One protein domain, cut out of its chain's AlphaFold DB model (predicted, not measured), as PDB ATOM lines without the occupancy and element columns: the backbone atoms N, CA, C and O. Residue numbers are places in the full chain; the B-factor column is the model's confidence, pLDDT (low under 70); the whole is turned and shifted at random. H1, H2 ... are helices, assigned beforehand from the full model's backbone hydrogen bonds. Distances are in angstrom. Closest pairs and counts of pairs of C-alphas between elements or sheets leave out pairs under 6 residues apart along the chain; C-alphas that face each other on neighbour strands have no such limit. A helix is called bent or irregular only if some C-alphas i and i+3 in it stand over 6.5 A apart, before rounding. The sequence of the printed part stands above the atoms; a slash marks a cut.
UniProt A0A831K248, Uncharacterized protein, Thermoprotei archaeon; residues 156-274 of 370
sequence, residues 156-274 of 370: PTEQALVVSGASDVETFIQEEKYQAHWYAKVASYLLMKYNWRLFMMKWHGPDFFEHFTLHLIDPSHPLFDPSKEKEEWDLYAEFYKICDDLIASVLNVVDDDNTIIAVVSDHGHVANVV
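AT A GLANCE: This is residues 156 to 274 of the 370 residues of an uncharacterized protein of Thermoprotei archaeon (UniProt A0A831K248). Two long helices, H2 and H4, lie side by side and run the same way along the longest axis, and the chain comes back on one side of this pair twice: first as the link of residues 194 to 204 followed by the shorter helix H3, then as the long unnamed tail of residues 252 to 274. The small helix H1 sits near the first residues of H2 and packs on H3. The printed part has 119 residues with four named helices, in the order H1, H2, H3, H4, and no named strand; its class is all helix. The whole is elongated, with spans of 50 by 27 by 25 A, and only just loose, close to compact, with a radius of gyration of the C-alphas of 16.6 A.

IN THESE COORDINATES: The printed part begins at Pro 156, and H1 follows as residues 159 to 163, its C-alpha 159 at (37.165, 8.094, 30.462). H2, residues 169 to 193, is the longest helix by residues and measures 35.8 A from C-alpha 169 at (37.875, 15.102, 36.642) to C-alpha 193. H3, residues 205 to 217, measures 17.4 A and is irregular: C-alphas 212 and 215 are 7.6 A apart. H4, residues 229 to 251, measures 32.3 A and ends with C-alpha 251 at (11.750, 4.279, 44.887).

HOW THE PARTS SIT: H2, H3 and H4 form a bundle, up and down, each helix running against the one before it in the chain. H2 and H4 touch at a shallow tilt of 14 degrees, the same way; their closest C-alphas, those of Ala 184 and Leu 246, are 5.1 A apart. H3 and H4 are a helical hairpin, at a shallow tilt of 23 degrees, opposite ways. H3 touches H4 with residues 216 to 217 alone, and the closest C-alphas, of Leu 216 and Glu 232, are 5.9 A apart. H2 and H3 are close but not clearly touching: the closest C-alphas, of Glu 176 and Gly 205, are 6.1 A apart, and the tilt is only just steep at 37 degrees, opposite ways. H3 touches H1 with residues 208 to 212 alone; the closest C-alphas of the two helices, those of Gln 159 and Phe 212, are 5.4 A apart. H1 and H2 are close but not clearly touching, with the C-alphas of Val 162 and Val 169 closest at 6.6 A, and H1 and H4 are apart. In H1 and H2 every O i to N i+4 pair is within hydrogen-bond range; in H3 it is 6 of 9 and in H4 17 of 19.

THE WHOLE: The two C-alphas farthest apart, of Asn 195 and Ser 227, are 51.7 A from each other. The printed part has no cut. The link from H1 to H2 is tight, and those from H2 to H3 and from H3 to H4, 11 residues each, are long. The mean pLDDT of the printed part is 92.0, and residues 273 to 274 are under 70.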
ATOM      1  N   PRO A 156      27.921  11.306  27.871       91.06
ATOM      2  CA  PRO A 156      28.676  12.207  28.733       91.06
ATOM      3  C   PRO A 156      30.175  12.071  28.492       91.06
ATOM      4  O   PRO A 156      30.603  11.335  27.600       91.06
ATOM      5  N   THR A 157      30.971  12.834  29.242       89.94
ATOM      6  CA  THR A 157      32.429  12.733  29.242       89.94
ATOM      7  C   THR A 157      32.798  11.283  29.517       89.94
ATOM      8  O   THR A 157      32.559  10.771  30.598       89.94
ATOM      9  N   GLU A 158      33.416  10.627  28.546       89.88
ATOM     10  CA  GLU A 158      33.940   9.273  28.714       89.88
ATOM     11  C   GLU A 158      35.363   9.329  29.288       89.88
ATOM     12  O   GLU A 158      36.079  10.327  29.130       89.88
ATOM     13  N   GLN A 159      35.827   8.229  29.879       86.38
ATOM     14  CA  GLN A 159      37.165   8.094  30.462       86.38
ATOM     15  C   GLN A 159      38.280   8.526  29.497       86.38
ATOM     16  O   GLN A 159      39.244   9.180  29.893       86.38
ATOM     17  N   ALA A 160      38.128   8.239  28.200       87.62
ATOM     18  CA  ALA A 160      39.115   8.593  27.183       87.62
ATOM     19  C   ALA A 160      39.289  10.116  27.015       87.62
ATOM     20  O   ALA A 160      40.387  10.577  26.685       87.62
ATOM     21  N   LEU A 161      38.246  10.916  27.266       91.44
ATOM     22  CA  LEU A 161      38.344  12.378  27.226       91.44
ATOM     23  C   LEU A 161      39.147  12.918  28.412       91.44
ATOM     24  O   LEU A 161      39.901  13.874  28.243       91.44
ATOM     25  N   VAL A 162      39.031  12.297  29.585       91.12
ATOM     26  CA  VAL A 162      39.815  12.687  30.765       91.12
ATOM     27  C   VAL A 162      41.271  12.245  30.604       91.12
ATOM     28  O   VAL A 162      42.180  13.062  30.716       91.12
ATOM     29  N   VAL A 163      41.504  10.987  30.215       88.56
ATOM     30  CA  VAL A 163      42.852  10.425  29.993       88.56
ATOM     31  C   VAL A 163      43.611  11.163  28.883       88.56
ATOM     32  O   VAL A 163      44.825  11.330  28.963       88.56
ATOM     33  N   SER A 164      42.917  11.644  27.847       91.38
ATOM     34  CA  SER A 164      43.538  12.459  26.793       91.38
ATOM     35  C   SER A 164      43.842  13.903  27.210       91.38
ATOM     36  O   SER A 164      44.501  14.617  26.455       91.38
ATOM     37  N   GLY A 165      43.356  14.355  28.370       92.81
ATOM     38  CA  GLY A 165      43.409  15.755  28.794       92.81
ATOM     39  C   GLY A 165      42.443  16.668  28.034       92.81
ATOM     40  O   GLY A 165      42.585  17.890  28.073       92.81
ATOM     41  N   ALA A 166      41.469  16.110  27.306       94.81
ATOM     42  CA  ALA A 166      40.413  16.881  26.651       94.81
ATOM     43  C   ALA A 166      39.364  17.407  27.644       94.81
ATOM     44  O   ALA A 166      38.766  18.458  27.386       94.81
ATOM     45  N   SER A 167      39.197  16.724  28.775       95.19
ATOM     46  CA  SER A 167      38.402  17.124  29.939       95.19
ATOM     47  C   SER A 167      39.220  16.956  31.228       95.19
ATOM     48  O   SER A 167      40.313  16.390  31.200       95.19
ATOM     49  N   ASP A 168      38.690  17.444  32.347       93.12
ATOM     50  CA  ASP A 168      39.214  17.213  33.696       93.12
ATOM     51  C   ASP A 168      38.222  16.392  34.546       93.12
ATOM     52  O   ASP A 168      37.077  16.158  34.145       93.12
ATOM     53  N   VAL A 169      38.673  15.934  35.719       89.81
ATOM     54  CA  VAL A 169      37.875  15.102  36.642       89.81
ATOM     55  C   VAL A 169      36.626  15.832  37.122       89.81
ATOM     56  O   VAL A 169      35.539  15.264  37.152       89.81
ATOM     57  N   GLU A 170      36.755  17.114  37.455       91.94
ATOM     58  CA  GLU A 170      35.639  17.924  37.945       91.94
ATOM     59  C   GLU A 170      34.522  18.030  36.891       91.94
ATOM     60  O   GLU A 170      33.337  17.896  37.189       91.94
ATOM     61  N   THR A 171      34.896  18.258  35.634       95.00
ATOM     62  CA  THR A 171      33.992  18.361  34.486       95.00
ATOM     63  C   THR A 171      33.344  17.019  34.179       95.00
ATOM     64  O   THR A 171      32.139  16.995  33.923       95.00
ATOM     65  N   PHE A 172      34.102  15.921  34.271       93.44
ATOM     66  CA  PHE A 172      33.579  14.557  34.178       93.44
ATOM     67  C   PHE A 172      32.474  14.317  35.217       93.44
ATOM     68  O   PHE A 172      31.334  14.051  34.842       93.44
ATOM     69  N   ILE A 173      32.758  14.529  36.509       92.19
ATOM     70  CA  ILE A 173      31.785  14.314  37.594       92.19
ATOM     71  C   ILE A 173      30.551  15.206  37.423       92.19
ATOM     72  O   ILE A 173      29.421  14.756  37.605       92.19
ATOM     73  N   GLN A 174      30.732  16.469  37.030       94.44
ATOM     74  CA  GLN A 174      29.615  17.384  36.782       94.44
ATOM     75  C   GLN A 174      28.709  16.928  35.631       94.44
ATOM     76  O   GLN A 174      27.496  17.159  35.684       94.44
ATOM     77  N   GLU A 175      29.265  16.321  34.584       94.31
ATOM     78  CA  GLU A 175      28.487  15.833  33.448       94.31
ATOM     79  C   GLU A 175      27.803  14.494  33.745       94.31
ATOM     80  O   GLU A 175      26.617  14.359  33.437       94.31
ATOM     81  N   GLU A 176      28.479  13.577  34.442       93.56
ATOM     82  CA  GLU A 176      27.874  12.347  34.972       93.56
ATOM     83  C   GLU A 176      26.706  12.665  35.909       93.56
ATOM     84  O   GLU A 176      25.597  12.158  35.736       93.56
ATOM     85  N   LYS A 177      26.900  13.608  36.838       94.62
ATOM     86  CA  LYS A 177      25.846  14.089  37.738       94.62
ATOM     87  C   LYS A 177      24.674  14.703  36.983       94.62
ATOM     88  O   LYS A 177      23.518  14.467  37.330       94.62
ATOM     89  N   TYR A 178      24.948  15.506  35.954       96.31
ATOM     90  CA  TYR A 178      23.890  16.054  35.107       96.31
ATOM     91  C   TYR A 178      23.095  14.934  34.433       96.31
ATOM     92  O   TYR A 178      21.862  14.970  34.458       96.31
ATOM     93  N   GLN A 179      23.784  13.948  33.854       96.12
ATOM     94  CA  GLN A 179      23.138  12.840  33.165       96.12
ATOM     95  C   GLN A 179      22.301  12.002  34.136       96.12
ATOM     96  O   GLN A 179      21.117  11.809  33.877       96.12
ATOM     97  N   ALA A 180      22.856  11.579  35.272       95.69
ATOM     98  CA  ALA A 180      22.132  10.809  36.280       95.69
ATOM     99  C   ALA A 180      20.876  11.538  36.773       95.69
ATOM    100  O   ALA A 180      19.790  10.965  36.781       95.69
ATOM    101  N   HIS A 181      20.973  12.834  37.089       95.75
ATOM    102  CA  HIS A 181      19.804  13.627  37.477       95.75
ATOM    103  C   HIS A 181      18.765  13.754  36.358       95.75
ATOM    104  O   HIS A 181      17.567  13.837  36.631       95.75
ATOM    105  N   TRP A 182      19.196  13.811  35.098       97.06
ATOM    106  CA  TRP A 182      18.272  13.809  33.968       97.06
ATOM    107  C   TRP A 182      17.555  12.456  33.857       97.06
ATOM    108  O   TRP A 182      16.332  12.434  33.742       97.06
ATOM    109  N   TYR A 183      18.280  11.341  33.990       96.88
ATOM    110  CA  TYR A 183      17.707   9.990  34.030       96.88
ATOM    111  C   TYR A 183      16.726   9.818  35.192       96.88
ATOM    112  O   TYR A 183      15.630   9.316  34.971       96.88
ATOM    113  N   ALA A 184      17.065  10.308  36.386       96.06
ATOM    114  CA  ALA A 184      16.191  10.304  37.557       96.06
ATOM    115  C   ALA A 184      14.857  11.003  37.263       96.06
ATOM    116  O   ALA A 184      13.785  10.421  37.415       96.06
ATOM    117  N   LYS A 185      14.914  12.231  36.732       96.56
ATOM    118  CA  LYS A 185      13.716  12.991  36.342       96.56
ATOM    119  C   LYS A 185      12.879  12.257  35.300       96.56
ATOM    120  O   LYS A 185      11.653  12.264  35.392       96.56
ATOM    121  N   VAL A 186      13.521  11.650  34.303       96.81
ATOM    122  CA  VAL A 186      12.836  10.889  33.253       96.81
ATOM    123  C   VAL A 186      12.188   9.638  33.820       96.81
ATOM    124  O   VAL A 186      11.023   9.393  33.522       96.81
ATOM    125  N   ALA A 187      12.894   8.878  34.655       96.25
ATOM    126  CA  ALA A 187      12.361   7.685  35.295       96.25
ATOM    127  C   ALA A 187      11.120   8.030  36.120       96.25
ATOM    128  O   ALA A 187      10.048   7.489  35.848       96.25
ATOM    129  N   SER A 188      11.222   9.009  37.027       96.31
ATOM    130  CA  SER A 188      10.082   9.459  37.826       96.31
ATOM    131  C   SER A 188       8.920   9.926  36.943       96.31
ATOM    132  O   SER A 188       7.772   9.546  37.168       96.31
ATOM    133  N   TYR A 189       9.203  10.712  35.900       97.06
ATOM    134  CA  TYR A 189       8.181  11.205  34.979       97.06
ATOM    135  C   TYR A 189       7.442  10.076  34.253       97.06
ATOM    136  O   TYR A 189       6.213  10.079  34.195       97.06
ATOM    137  N   LEU A 190       8.174   9.108  33.701       96.62
ATOM    138  CA  LEU A 190       7.599   8.001  32.939       96.62
ATOM    139  C   LEU A 190       6.805   7.041  33.832       96.62
ATOM    140  O   LEU A 190       5.717   6.629  33.430       96.62
ATOM    141  N   LEU A 191       7.316   6.736  35.030       96.25
ATOM    142  CA  LEU A 191       6.663   5.863  36.012       96.25
ATOM    143  C   LEU A 191       5.336   6.443  36.518       96.25
ATOM    144  O   LEU A 191       4.392   5.689  36.727       96.25
ATOM    145  N   MET A 192       5.243   7.771  36.664       95.12
ATOM    146  CA  MET A 192       3.994   8.451  37.032       95.12
ATOM    147  C   MET A 192       3.040   8.646  35.846       95.12
ATOM    148  O   MET A 192       1.824   8.691  36.027       95.12
ATOM    149  N   LYS A 193       3.569   8.823  34.628       95.75
ATOM    150  CA  LYS A 193       2.765   9.134  33.436       95.75
ATOM    151  C   LYS A 193       2.055   7.910  32.862       95.75
ATOM    152  O   LYS A 193       0.921   8.030  32.400       95.75
ATOM    153  N   TYR A 194       2.740   6.773  32.798       95.06
ATOM    154  CA  TYR A 194       2.246   5.582  32.111       95.06
ATOM    155  C   TYR A 194       1.857   4.488  33.096       95.06
ATOM    156  O   TYR A 194       2.484   4.319  34.134       95.06
ATOM    157  N   ASN A 195       0.868   3.677  32.717       94.31
ATOM    158  CA  ASN A 195       0.646   2.398  33.375       94.31
ATOM    159  C   ASN A 195       1.657   1.385  32.820       94.31
ATOM    160  O   ASN A 195       1.607   1.048  31.633       94.31
ATOM    161  N   TRP A 196       2.592   0.937  33.647       94.88
ATOM    162  CA  TRP A 196       3.691   0.065  33.244       94.88
ATOM    163  C   TRP A 196       3.538  -1.331  33.859       94.88
ATOM    164  O   TRP A 196       3.008  -1.503  34.950       94.88
ATOM    165  N   ARG A 197       4.021  -2.353  33.141       96.06
ATOM    166  CA  ARG A 197       4.174  -3.726  33.666       96.06
ATOM    167  C   ARG A 197       5.635  -4.092  33.937       96.06
ATOM    168  O   ARG A 197       5.900  -4.975  34.752       96.06
ATOM    169  N   LEU A 198       6.541  -3.420  33.227       96.38
ATOM    170  CA  LEU A 198       7.990  -3.519  33.318       96.38
ATOM    171  C   LEU A 198       8.577  -2.140  33.000       96.38
ATOM    172  O   LEU A 198       8.209  -1.532  31.995       96.38
ATOM    173  N   PHE A 199       9.500  -1.680  33.836       95.75
ATOM    174  CA  PHE A 199      10.330  -0.510  33.591       95.75
ATOM    175  C   PHE A 199      11.795  -0.938  33.687       95.75
ATOM    176  O   PHE A 199      12.184  -1.593  34.650       95.75
ATOM    177  N   MET A 200      12.595  -0.601  32.675       96.19
ATOM    178  CA  MET A 200      14.026  -0.897  32.645       96.19
ATOM    179  C   MET A 200      14.795   0.378  32.344       96.19
ATOM    180  O   MET A 200      14.486   1.093  31.390       96.19
ATOM    181  N   MET A 201      15.822   0.631  33.143       94.50
ATOM    182  CA  MET A 201      16.717   1.763  32.982       94.50
ATOM    183  C   MET A 201      18.152   1.273  33.106       94.50
ATOM    184  O   MET A 201      18.476   0.506  34.007       94.50
ATOM    185  N   LYS A 202      19.006   1.752  32.203       93.81
ATOM    186  CA  LYS A 202      20.450   1.547  32.255       93.81
ATOM    187  C   LYS A 202      21.133   2.902  32.235       93.81
ATOM    188  O   LYS A 202      20.913   3.686  31.312       93.81
ATOM    189  N   TRP A 203      21.984   3.141  33.220       94.50
ATOM    190  CA  TRP A 203      22.906   4.268  33.242       94.50
ATOM    191  C   TRP A 203      24.336   3.728  33.252       94.50
ATOM    192  O   TRP A 203      24.614   2.733  33.911       94.50
ATOM    193  N   HIS A 204      25.217   4.319  32.443       93.69
ATOM    194  CA  HIS A 204      26.570   3.797  32.220       93.69
ATOM    195  C   HIS A 204      27.633   4.447  33.108       93.69
ATOM    196  O   HIS A 204      28.767   3.991  33.088       93.69
ATOM    197  N   GLY A 205      27.285   5.494  33.862       92.50
ATOM    198  CA  GLY A 205      28.254   6.297  34.607       92.50
ATOM    199  C   GLY A 205      29.233   5.495  35.470       92.50
ATOM    200  O   GLY A 205      30.425   5.786  35.395       92.50
ATOM    201  N   PRO A 206      28.795   4.477  36.248       92.88
ATOM    202  CA  PRO A 206      29.713   3.689  37.074       92.88
ATOM    203  C   PRO A 206      30.851   3.027  36.289       92.88
ATOM    204  O   PRO A 206      31.979   3.014  36.764       92.88
ATOM    205  N   ASP A 207      30.586   2.560  35.067       92.81
ATOM    206  CA  ASP A 207      31.602   1.969  34.185       92.81
ATOM    207  C   ASP A 207      32.640   3.007  33.736       92.81
ATOM    208  O   ASP A 207      33.847   2.809  33.892       92.81
ATOM    209  N   PHE A 208      32.181   4.176  33.275       91.56
ATOM    210  CA  PHE A 208      33.080   5.269  32.899       91.56
ATOM    211  C   PHE A 208      33.917   5.765  34.080       91.56
ATOM    212  O   PHE A 208      35.107   6.047  33.909       91.56
ATOM    213  N   PHE A 209      33.307   5.868  35.261       91.06
ATOM    214  CA  PHE A 209      33.981   6.301  36.476       91.06
ATOM    215  C   PHE A 209      35.050   5.292  36.888       91.06
ATOM    216  O   PHE A 209      36.212   5.670  36.988       91.06
ATOM    217  N   GLU A 210      34.711   4.011  37.034       90.81
ATOM    218  CA  GLU A 210      35.652   2.995  37.519       90.81
ATOM    219  C   GLU A 210      36.791   2.729  36.529       90.81
ATOM    220  O   GLU A 210      37.948   2.618  36.944       90.81
ATOM    221  N   HIS A 211      36.533   2.747  35.216       87.69
ATOM    222  CA  HIS A 211      37.604   2.693  34.216       87.69
ATOM    223  C   HIS A 211      38.640   3.807  34.380       87.69
ATOM    224  O   HIS A 211      39.815   3.615  34.057       87.69
ATOM    225  N   PHE A 212      38.206   4.974  34.852       82.69
ATOM    226  CA  PHE A 212      39.061   6.126  35.065       82.69
ATOM    227  C   PHE A 212      39.694   6.141  36.468       82.69
ATOM    228  O   PHE A 212      40.876   6.453  36.584       82.69
ATOM    229  N   THR A 213      38.966   5.779  37.527       87.94
ATOM    230  CA  THR A 213      39.345   6.080  38.919       87.94
ATOM    231  C   THR A 213      39.745   4.873  39.758       87.94
ATOM    232  O   THR A 213      40.195   5.065  40.881       87.94
ATOM    233  N   LEU A 214      39.623   3.630  39.282       89.88
ATOM    234  CA  LEU A 214      39.878   2.455  40.140       89.88
ATOM    235  C   LEU A 214      41.315   2.387  40.671       89.88
ATOM    236  O   LEU A 214      41.553   1.938  41.788       89.88
ATOM    237  N   HIS A 215      42.268   2.946  39.924       87.25
ATOM    238  CA  HIS A 215      43.651   3.102  40.368       87.25
ATOM    239  C   HIS A 215      43.844   3.995  41.603       87.25
ATOM    240  O   HIS A 215      44.906   3.940  42.217       87.25
ATOM    241  N   LEU A 216      42.860   4.835  41.927       89.12
ATOM    242  CA  LEU A 216      42.912   5.793  43.029       89.12
ATOM    243  C   LEU A 216      42.614   5.128  44.377       89.12
ATOM    244  O   LEU A 216      43.085   5.605  45.405       89.12
ATOM    245  N   ILE A 217      41.875   4.014  44.370       90.81
ATOM    246  CA  ILE A 217      41.447   3.307  45.586       90.81
ATOM    247  C   ILE A 217      41.944   1.860  45.680       90.81
ATOM    248  O   ILE A 217      41.823   1.261  46.744       90.81
ATOM    249  N   ASP A 218      42.486   1.278  44.603       90.38
ATOM    250  CA  ASP A 218      42.978  -0.105  44.603       90.38
ATOM    251  C   ASP A 218      44.495  -0.164  44.886       90.38
ATOM    252  O   ASP A 218      45.292   0.190  44.008       90.38
ATOM    253  N   PRO A 219      44.936  -0.683  46.053       89.56
ATOM    254  CA  PRO A 219      46.354  -0.755  46.413       89.56
ATOM    255  C   PRO A 219      47.194  -1.685  45.533       89.56
ATOM    256  O   PRO A 219      48.424  -1.644  45.590       89.56
ATOM    257  N   SER A 220      46.565  -2.556  44.739       84.81
ATOM    258  CA  SER A 220      47.270  -3.388  43.761       84.81
ATOM    259  C   SER A 220      47.701  -2.594  42.527       84.81
ATOM    260  O   SER A 220      48.586  -3.041  41.788       84.81
ATOM    261  N   HIS A 221      47.112  -1.415  42.297       85.75
ATOM    262  CA  HIS A 221      47.388  -0.624  41.116       85.75
ATOM    263  C   HIS A 221      48.716   0.151  41.231       85.75
ATOM    264  O   HIS A 221      48.943   0.855  42.211       85.75
ATOM    265  N   PRO A 222      49.592   0.136  40.207       82.81
ATOM    266  CA  PRO A 222      50.896   0.814  40.270       82.81
ATOM    267  C   PRO A 222      50.866   2.341  40.418       82.81
ATOM    268  O   PRO A 222      51.896   2.942  40.706       82.81
ATOM    269  N   LEU A 223      49.720   2.960  40.129       85.56
ATOM    270  CA  LEU A 223      49.485   4.404  40.269       85.56
ATOM    271  C   LEU A 223      48.774   4.772  41.579       85.56
ATOM    272  O   LEU A 223      48.462   5.943  41.771       85.56
ATOM    273  N   PHE A 224      48.500   3.797  42.450       89.62
ATOM    274  CA  PHE A 224      47.880   4.053  43.743       89.62
ATOM    275  C   PHE A 224      48.810   4.879  44.634       89.62
ATOM    276  O   PHE A 224      49.988   4.549  44.805       89.62
ATOM    277  N   ASP A 225      48.268   5.947  45.216       92.00
ATOM    278  CA  ASP A 225      48.975   6.829  46.138       92.00
ATOM    279  C   ASP A 225      48.305   6.769  47.521       92.00
ATOM    280  O   ASP A 225      47.268   7.407  47.730       92.00
ATOM    281  N   PRO A 226      48.893   6.054  48.503       93.88
ATOM    282  CA  PRO A 226      48.299   5.923  49.832       93.88
ATOM    283  C   PRO A 226      48.181   7.263  50.571       93.88
ATOM    284  O   PRO A 226      47.407   7.373  51.518       93.88
ATOM    285  N   SER A 227      48.922   8.302  50.166       96.38
ATOM    286  CA  SER A 227      48.808   9.626  50.789       96.38
ATOM    287  C   SER A 227      47.516  10.359  50.420       96.38
ATOM    288  O   SER A 227      47.113  11.272  51.144       96.38
ATOM    289  N   LYS A 228      46.851   9.942  49.336       93.56
ATOM    290  CA  LYS A 228      45.602  10.525  48.830       93.56
ATOM    291  C   LYS A 228      44.373   9.675  49.100       93.56
ATOM    292  O   LYS A 228      43.270  10.147  48.866       93.56
ATOM    293  N   GLU A 229      44.543   8.469  49.637       92.06
ATOM    294  CA  GLU A 229      43.481   7.469  49.797       92.06
ATOM    295  C   GLU A 229      42.167   8.063  50.328       92.06
ATOM    296  O   GLU A 229      41.105   7.808  49.771       92.06
ATOM    297  N   LYS A 230      42.225   8.913  51.360       94.38
ATOM    298  CA  LYS A 230      41.028   9.569  51.897       94.38
ATOM    299  C   LYS A 230      40.322  10.472  50.872       94.38
ATOM    300  O   LYS A 230      39.110  10.380  50.739       94.38
ATOM    301  N   GLU A 231      41.064  11.345  50.189       93.75
ATOM    302  CA  GLU A 231      40.519  12.255  49.167       93.75
ATOM    303  C   GLU A 231      39.885  11.466  48.015       93.75
ATOM    304  O   GLU A 231      38.802  11.806  47.542       93.75
ATOM    305  N   GLU A 232      40.518  10.365  47.619       93.12
ATOM    306  CA  GLU A 232      40.027   9.513  46.538       93.12
ATOM    307  C   GLU A 232      38.783   8.707  46.945       93.12
ATOM    308  O   GLU A 232      37.837   8.579  46.166       93.12
ATOM    309  N   TRP A 233      38.715   8.227  48.190       95.06
ATOM    310  CA  TRP A 233      37.486   7.640  48.733       95.06
ATOM    311  C   TRP A 233      36.356   8.664  48.874       95.06
ATOM    312  O   TRP A 233      35.199   8.315  48.635       95.06
ATOM    313  N   ASP A 234      36.665   9.919  49.210       94.06
ATOM    314  CA  ASP A 234      35.677  11.003  49.247       94.06
ATOM    315  C   ASP A 234      35.096  11.259  47.836       94.06
ATOM    316  O   ASP A 234      33.880  11.417  47.694       94.06
ATOM    317  N   LEU A 235      35.921  11.198  46.780       91.56
ATOM    318  CA  LEU A 235      35.471  11.256  45.379       91.56
ATOM    319  C   LEU A 235      34.562  10.069  45.012       91.56
ATOM    320  O   LEU A 235      33.517  10.257  44.384       91.56
ATOM    321  N   TYR A 236      34.925   8.849  45.420       93.50
ATOM    322  CA  TYR A 236      34.082   7.662  45.235       93.50
ATOM    323  C   TYR A 236      32.736   7.803  45.940       93.50
ATOM    324  O   TYR A 236      31.697   7.518  45.346       93.50
ATOM    325  N   ALA A 237      32.733   8.274  47.187       94.25
ATOM    326  CA  ALA A 237      31.508   8.515  47.935       94.25
ATOM    327  C   ALA A 237      30.632   9.583  47.261       94.25
ATOM    328  O   ALA A 237      29.413   9.412  47.186       94.25
ATOM    329  N   GLU A 238      31.225  10.657  46.722       91.75
ATOM    330  CA  GLU A 238      30.489  11.658  45.943       91.75
ATOM    331  C   GLU A 238      29.846  11.040  44.696       91.75
ATOM    332  O   GLU A 238      28.669  11.293  44.428       91.75
ATOM    333  N   PHE A 239      30.582  10.207  43.959       93.12
ATOM    334  CA  PHE A 239      30.056   9.547  42.768       93.12
ATOM    335  C   PHE A 239      28.939   8.552  43.110       93.12
ATOM    336  O   PHE A 239      27.857   8.603  42.530       93.12
ATOM    337  N   TYR A 240      29.143   7.687  44.101       94.00
ATOM    338  CA  TYR A 240      28.145   6.692  44.499       94.00
ATOM    339  C   TYR A 240      26.900   7.307  45.145       94.00
ATOM    340  O   TYR A 240      25.816   6.737  45.039       94.00
ATOM    341  N   LYS A 241      27.001   8.511  45.717       94.81
ATOM    342  CA  LYS A 241      25.823   9.291  46.107       94.81
ATOM    343  C   LYS A 241      24.938   9.647  44.908       94.81
ATOM    344  O   LYS A 241      23.722   9.646  45.038       94.81
ATOM    345  N   ILE A 242      25.518   9.902  43.733       93.31
ATOM    346  CA  ILE A 242      24.748  10.134  42.498       93.31
ATOM    347  C   ILE A 242      23.975   8.861  42.106       93.31
ATOM    348  O   ILE A 242      22.818   8.950  41.690       93.31
ATOM    349  N   CYS A 243      24.590   7.681  42.259       94.81
ATOM    350  CA  CYS A 243      23.921   6.393  42.050       94.81
ATOM    351  C   CYS A 243      22.752   6.196  43.027       94.81
ATOM    352  O   CYS A 243      21.663   5.802  42.609       94.81
ATOM    353  N   ASP A 244      22.972   6.491  44.310       95.19
ATOM    354  CA  ASP A 244      21.953   6.405  45.361       95.19
ATOM    355  C   ASP A 244      20.772   7.350  45.084       95.19
ATOM    356  O   ASP A 244      19.623   6.910  45.046       95.19
ATOM    357  N   ASP A 245      21.050   8.614  44.746       92.88
ATOM    358  CA  ASP A 245      20.037   9.614  44.383       92.88
ATOM    359  C   ASP A 245      19.193   9.159  43.169       92.88
ATOM    360  O   ASP A 245      17.975   9.380  43.118       92.88
ATOM    361  N   LEU A 246      19.812   8.490  42.185       94.00
ATOM    362  CA  LEU A 246      19.109   7.921  41.031       94.00
ATOM    363  C   LEU A 246      18.164   6.784  41.444       94.00
ATOM    364  O   LEU A 246      17.015   6.763  40.997       94.00
ATOM    365  N   ILE A 247      18.608   5.864  42.303       94.38
ATOM    366  CA  ILE A 247      17.766   4.772  42.819       94.38
ATOM    367  C   ILE A 247      16.607   5.349  43.639       94.38
ATOM    368  O   ILE A 247      15.449   5.005  43.393       94.38
ATOM    369  N   ALA A 248      16.892   6.290  44.539       94.44
ATOM    370  CA  ALA A 248      15.889   6.962  45.357       94.44
ATOM    371  C   ALA A 248      14.801   7.631  44.500       94.44
ATOM    372  O   ALA A 248      13.621   7.567  44.837       94.44
ATOM    373  N   SER A 249      15.156   8.223  43.353       92.31
ATOM    374  CA  SER A 249      14.180   8.848  42.446       92.31
ATOM    375  C   SER A 249      13.128   7.882  41.885       92.31
ATOM    376  O   SER A 249      12.005   8.301  41.590       92.31
ATOM    377  N   VAL A 250      13.482   6.599  41.755       92.81
ATOM    378  CA  VAL A 250      12.572   5.526  41.341       92.81
ATOM    379  C   VAL A 250      11.751   5.058  42.537       92.81
ATOM    380  O   VAL A 250      10.527   5.041  42.448       92.81
ATOM    381  N   LEU A 251      12.410   4.750  43.661       94.25
ATOM    382  CA  LEU A 251      11.750   4.279  44.887       94.25
ATOM    383  C   LEU A 251      10.671   5.253  45.377       94.25
ATOM    384  O   LEU A 251       9.594   4.833  45.772       94.25
ATOM    385  N   ASN A 252      10.917   6.558  45.267       94.75
ATOM    386  CA  ASN A 252       9.994   7.594  45.735       94.75
ATOM    387  C   ASN A 252       8.680   7.701  44.939       94.75
ATOM    388  O   ASN A 252       7.791   8.443  45.356       94.75
ATOM    389  N   VAL A 253       8.558   7.045  43.779       95.25
ATOM    390  CA  VAL A 253       7.362   7.148  42.919       95.25
ATOM    391  C   VAL A 253       6.684   5.812  42.630       95.25
ATOM    392  O   VAL A 253       5.641   5.800  41.974       95.25
ATOM    393  N   VAL A 254       7.268   4.701  43.073       94.62
ATOM    394  CA  VAL A 254       6.683   3.365  42.920       94.62
ATOM    395  C   VAL A 254       6.086   2.905  44.244       94.62
ATOM    396  O   VAL A 254       6.536   3.302  45.311       94.62
ATOM    397  N   ASP A 255       5.060   2.065  44.158       92.50
ATOM    398  CA  ASP A 255       4.515   1.339  45.304       92.50
ATOM    399  C   ASP A 255       5.377   0.089  45.530       92.50
ATOM    400  O   ASP A 255       5.237  -0.907  44.811       92.50
ATOM    401  N   ASP A 256       6.336   0.180  46.450       86.81
ATOM    402  CA  ASP A 256       7.313  -0.871  46.744       86.81
ATOM    403  C   ASP A 256       6.700  -2.087  47.459       86.81
ATOM    404  O   ASP A 256       7.241  -3.186  47.334       86.81
ATOM    405  N   ASP A 257       5.518  -1.951  48.070       90.75
ATOM    406  CA  ASP A 257       4.746  -3.083  48.603       90.75
ATOM    407  C   ASP A 257       4.222  -4.008  47.486       90.75
ATOM    408  O   ASP A 257       4.007  -5.204  47.699       90.75
ATOM    409  N   ASN A 258       4.030  -3.473  46.274       92.69
ATOM    410  CA  ASN A 258       3.457  -4.196  45.132       92.69
ATOM    411  C   ASN A 258       4.400  -4.305  43.922       92.69
ATOM    412  O   ASN A 258       4.017  -4.849  42.879       92.69
ATOM    413  N   THR A 259       5.636  -3.821  44.042       95.19
ATOM    414  CA  THR A 259       6.610  -3.775  42.946       95.19
ATOM    415  C   THR A 259       7.866  -4.558  43.301       95.19
ATOM    416  O   THR A 259       8.521  -4.295  44.300       95.19
ATOM    417  N   ILE A 260       8.274  -5.481  42.425       94.81
ATOM    418  CA  ILE A 260       9.604  -6.094  42.523       94.81
ATOM    419  C   ILE A 260      10.624  -5.132  41.920       94.81
ATOM    420  O   ILE A 260      10.536  -4.790  40.740       94.81
ATOM    421  N   ILE A 261      11.611  -4.748  42.724       93.56
ATOM    422  CA  ILE A 261      12.680  -3.834  42.329       93.56
ATOM    423  C   ILE A 261      13.997  -4.601  42.344       93.56
ATOM    424  O   ILE A 261      14.342  -5.250  43.329       93.56
ATOM    425  N   ALA A 262      14.730  -4.531  41.235       94.75
ATOM    426  CA  ALA A 262      16.038  -5.150  41.093       94.75
ATOM    427  C   ALA A 262      17.053  -4.101  40.642       94.75
ATOM    428  O   ALA A 262      16.880  -3.465  39.602       94.75
ATOM    429  N   VAL A 263      18.123  -3.951  41.422       94.88
ATOM    430  CA  VAL A 263      19.309  -3.180  41.048       94.88
ATOM    431  C   VAL A 263      20.390  -4.192  40.709       94.88
ATOM    432  O   VAL A 263      20.811  -4.969  41.563       94.88
ATOM    433  N   VAL A 264      20.779  -4.232  39.439       95.12
ATOM    434  CA  VAL A 264      21.726  -5.214  38.907       95.12
ATOM    435  C   VAL A 264      22.818  -4.506  38.121       95.12
ATOM    436  O   VAL A 264      22.585  -3.439  37.555       95.12
ATOM    437  N   SER A 265      23.988  -5.134  38.076       93.56
ATOM    438  CA  SER A 265      25.082  -4.749  37.189       93.56
ATOM    439  C   SER A 265      25.247  -5.815  36.112       93.56
ATOM    440  O   SER A 265      25.057  -7.001  36.385       93.56
ATOM    441  N   ASP A 266      25.590  -5.408  34.895       92.38
ATOM    442  CA  ASP A 266      25.938  -6.317  33.801       92.38
ATOM    443  C   ASP A 266      27.302  -6.987  34.021       92.38
ATOM    444  O   ASP A 266      27.505  -8.123  33.591       92.38
ATOM    445  N   HIS A 267      28.207  -6.327  34.745       92.50
ATOM    446  CA  HIS A 267      29.471  -6.890  35.219       92.50
ATOM    447  C   HIS A 267      30.021  -6.140  36.446       92.50
ATOM    448  O   HIS A 267      29.471  -5.130  36.880       92.50
ATOM    449  N   GLY A 268      31.101  -6.658  37.039       89.44
ATOM    450  CA  GLY A 268      31.917  -5.919  38.011       89.44
ATOM    451  C   GLY A 268      33.116  -5.234  37.347       89.44
ATOM    452  O   GLY A 268      33.283  -5.322  36.128       89.44
ATOM    453  N   HIS A 269      33.984  -4.625  38.155       87.50
ATOM    454  CA  HIS A 269      35.278  -4.102  37.715       87.50
ATOM    455  C   HIS A 269      36.428  -4.685  38.528       87.50
ATOM    456  O   HIS A 269      36.280  -5.103  39.675       87.50
ATOM    457  N   VAL A 270      37.597  -4.699  37.898       83.62
ATOM    458  CA  VAL A 270      38.881  -5.037  38.510       83.62
ATOM    459  C   VAL A 270      39.899  -3.995  38.069       83.62
ATOM    460  O   VAL A 270      39.822  -3.500  36.941       83.62
ATOM    461  N   ALA A 271      40.844  -3.643  38.944       77.88
ATOM    462  CA  ALA A 271      41.873  -2.675  38.590       77.88
ATOM    463  C   ALA A 271      42.641  -3.151  37.355       77.88
ATOM    464  O   ALA A 271      43.023  -4.321  37.248       77.88
ATOM    465  N   ASN A 272      42.878  -2.233  36.416       71.38
ATOM    466  CA  ASN A 272      43.592  -2.530  35.179       71.38
ATOM    467  C   ASN A 272      45.108  -2.623  35.436       71.38
ATOM    468  O   ASN A 272      45.904  -1.800  34.994       71.38
ATOM    469  N   VAL A 273      45.495  -3.633  36.208       68.06
ATOM    470  CA  VAL A 273      46.882  -3.954  36.565       68.06
ATOM    471  C   VAL A 273      47.537  -4.893  35.555       68.06
ATOM    472  O   VAL A 273      48.673  -5.321  35.753       68.06
ATOM    473  N   VAL A 274      46.820  -5.243  34.484       65.12
ATOM    474  CA  VAL A 274      47.246  -6.269  33.536       65.12
ATOM    475  C   VAL A 274      48.200  -5.709  32.489       65.12
ATOM    476  O   VAL A 274      48.063  -4.592  31.989       65.12
TER     477      VAL A 274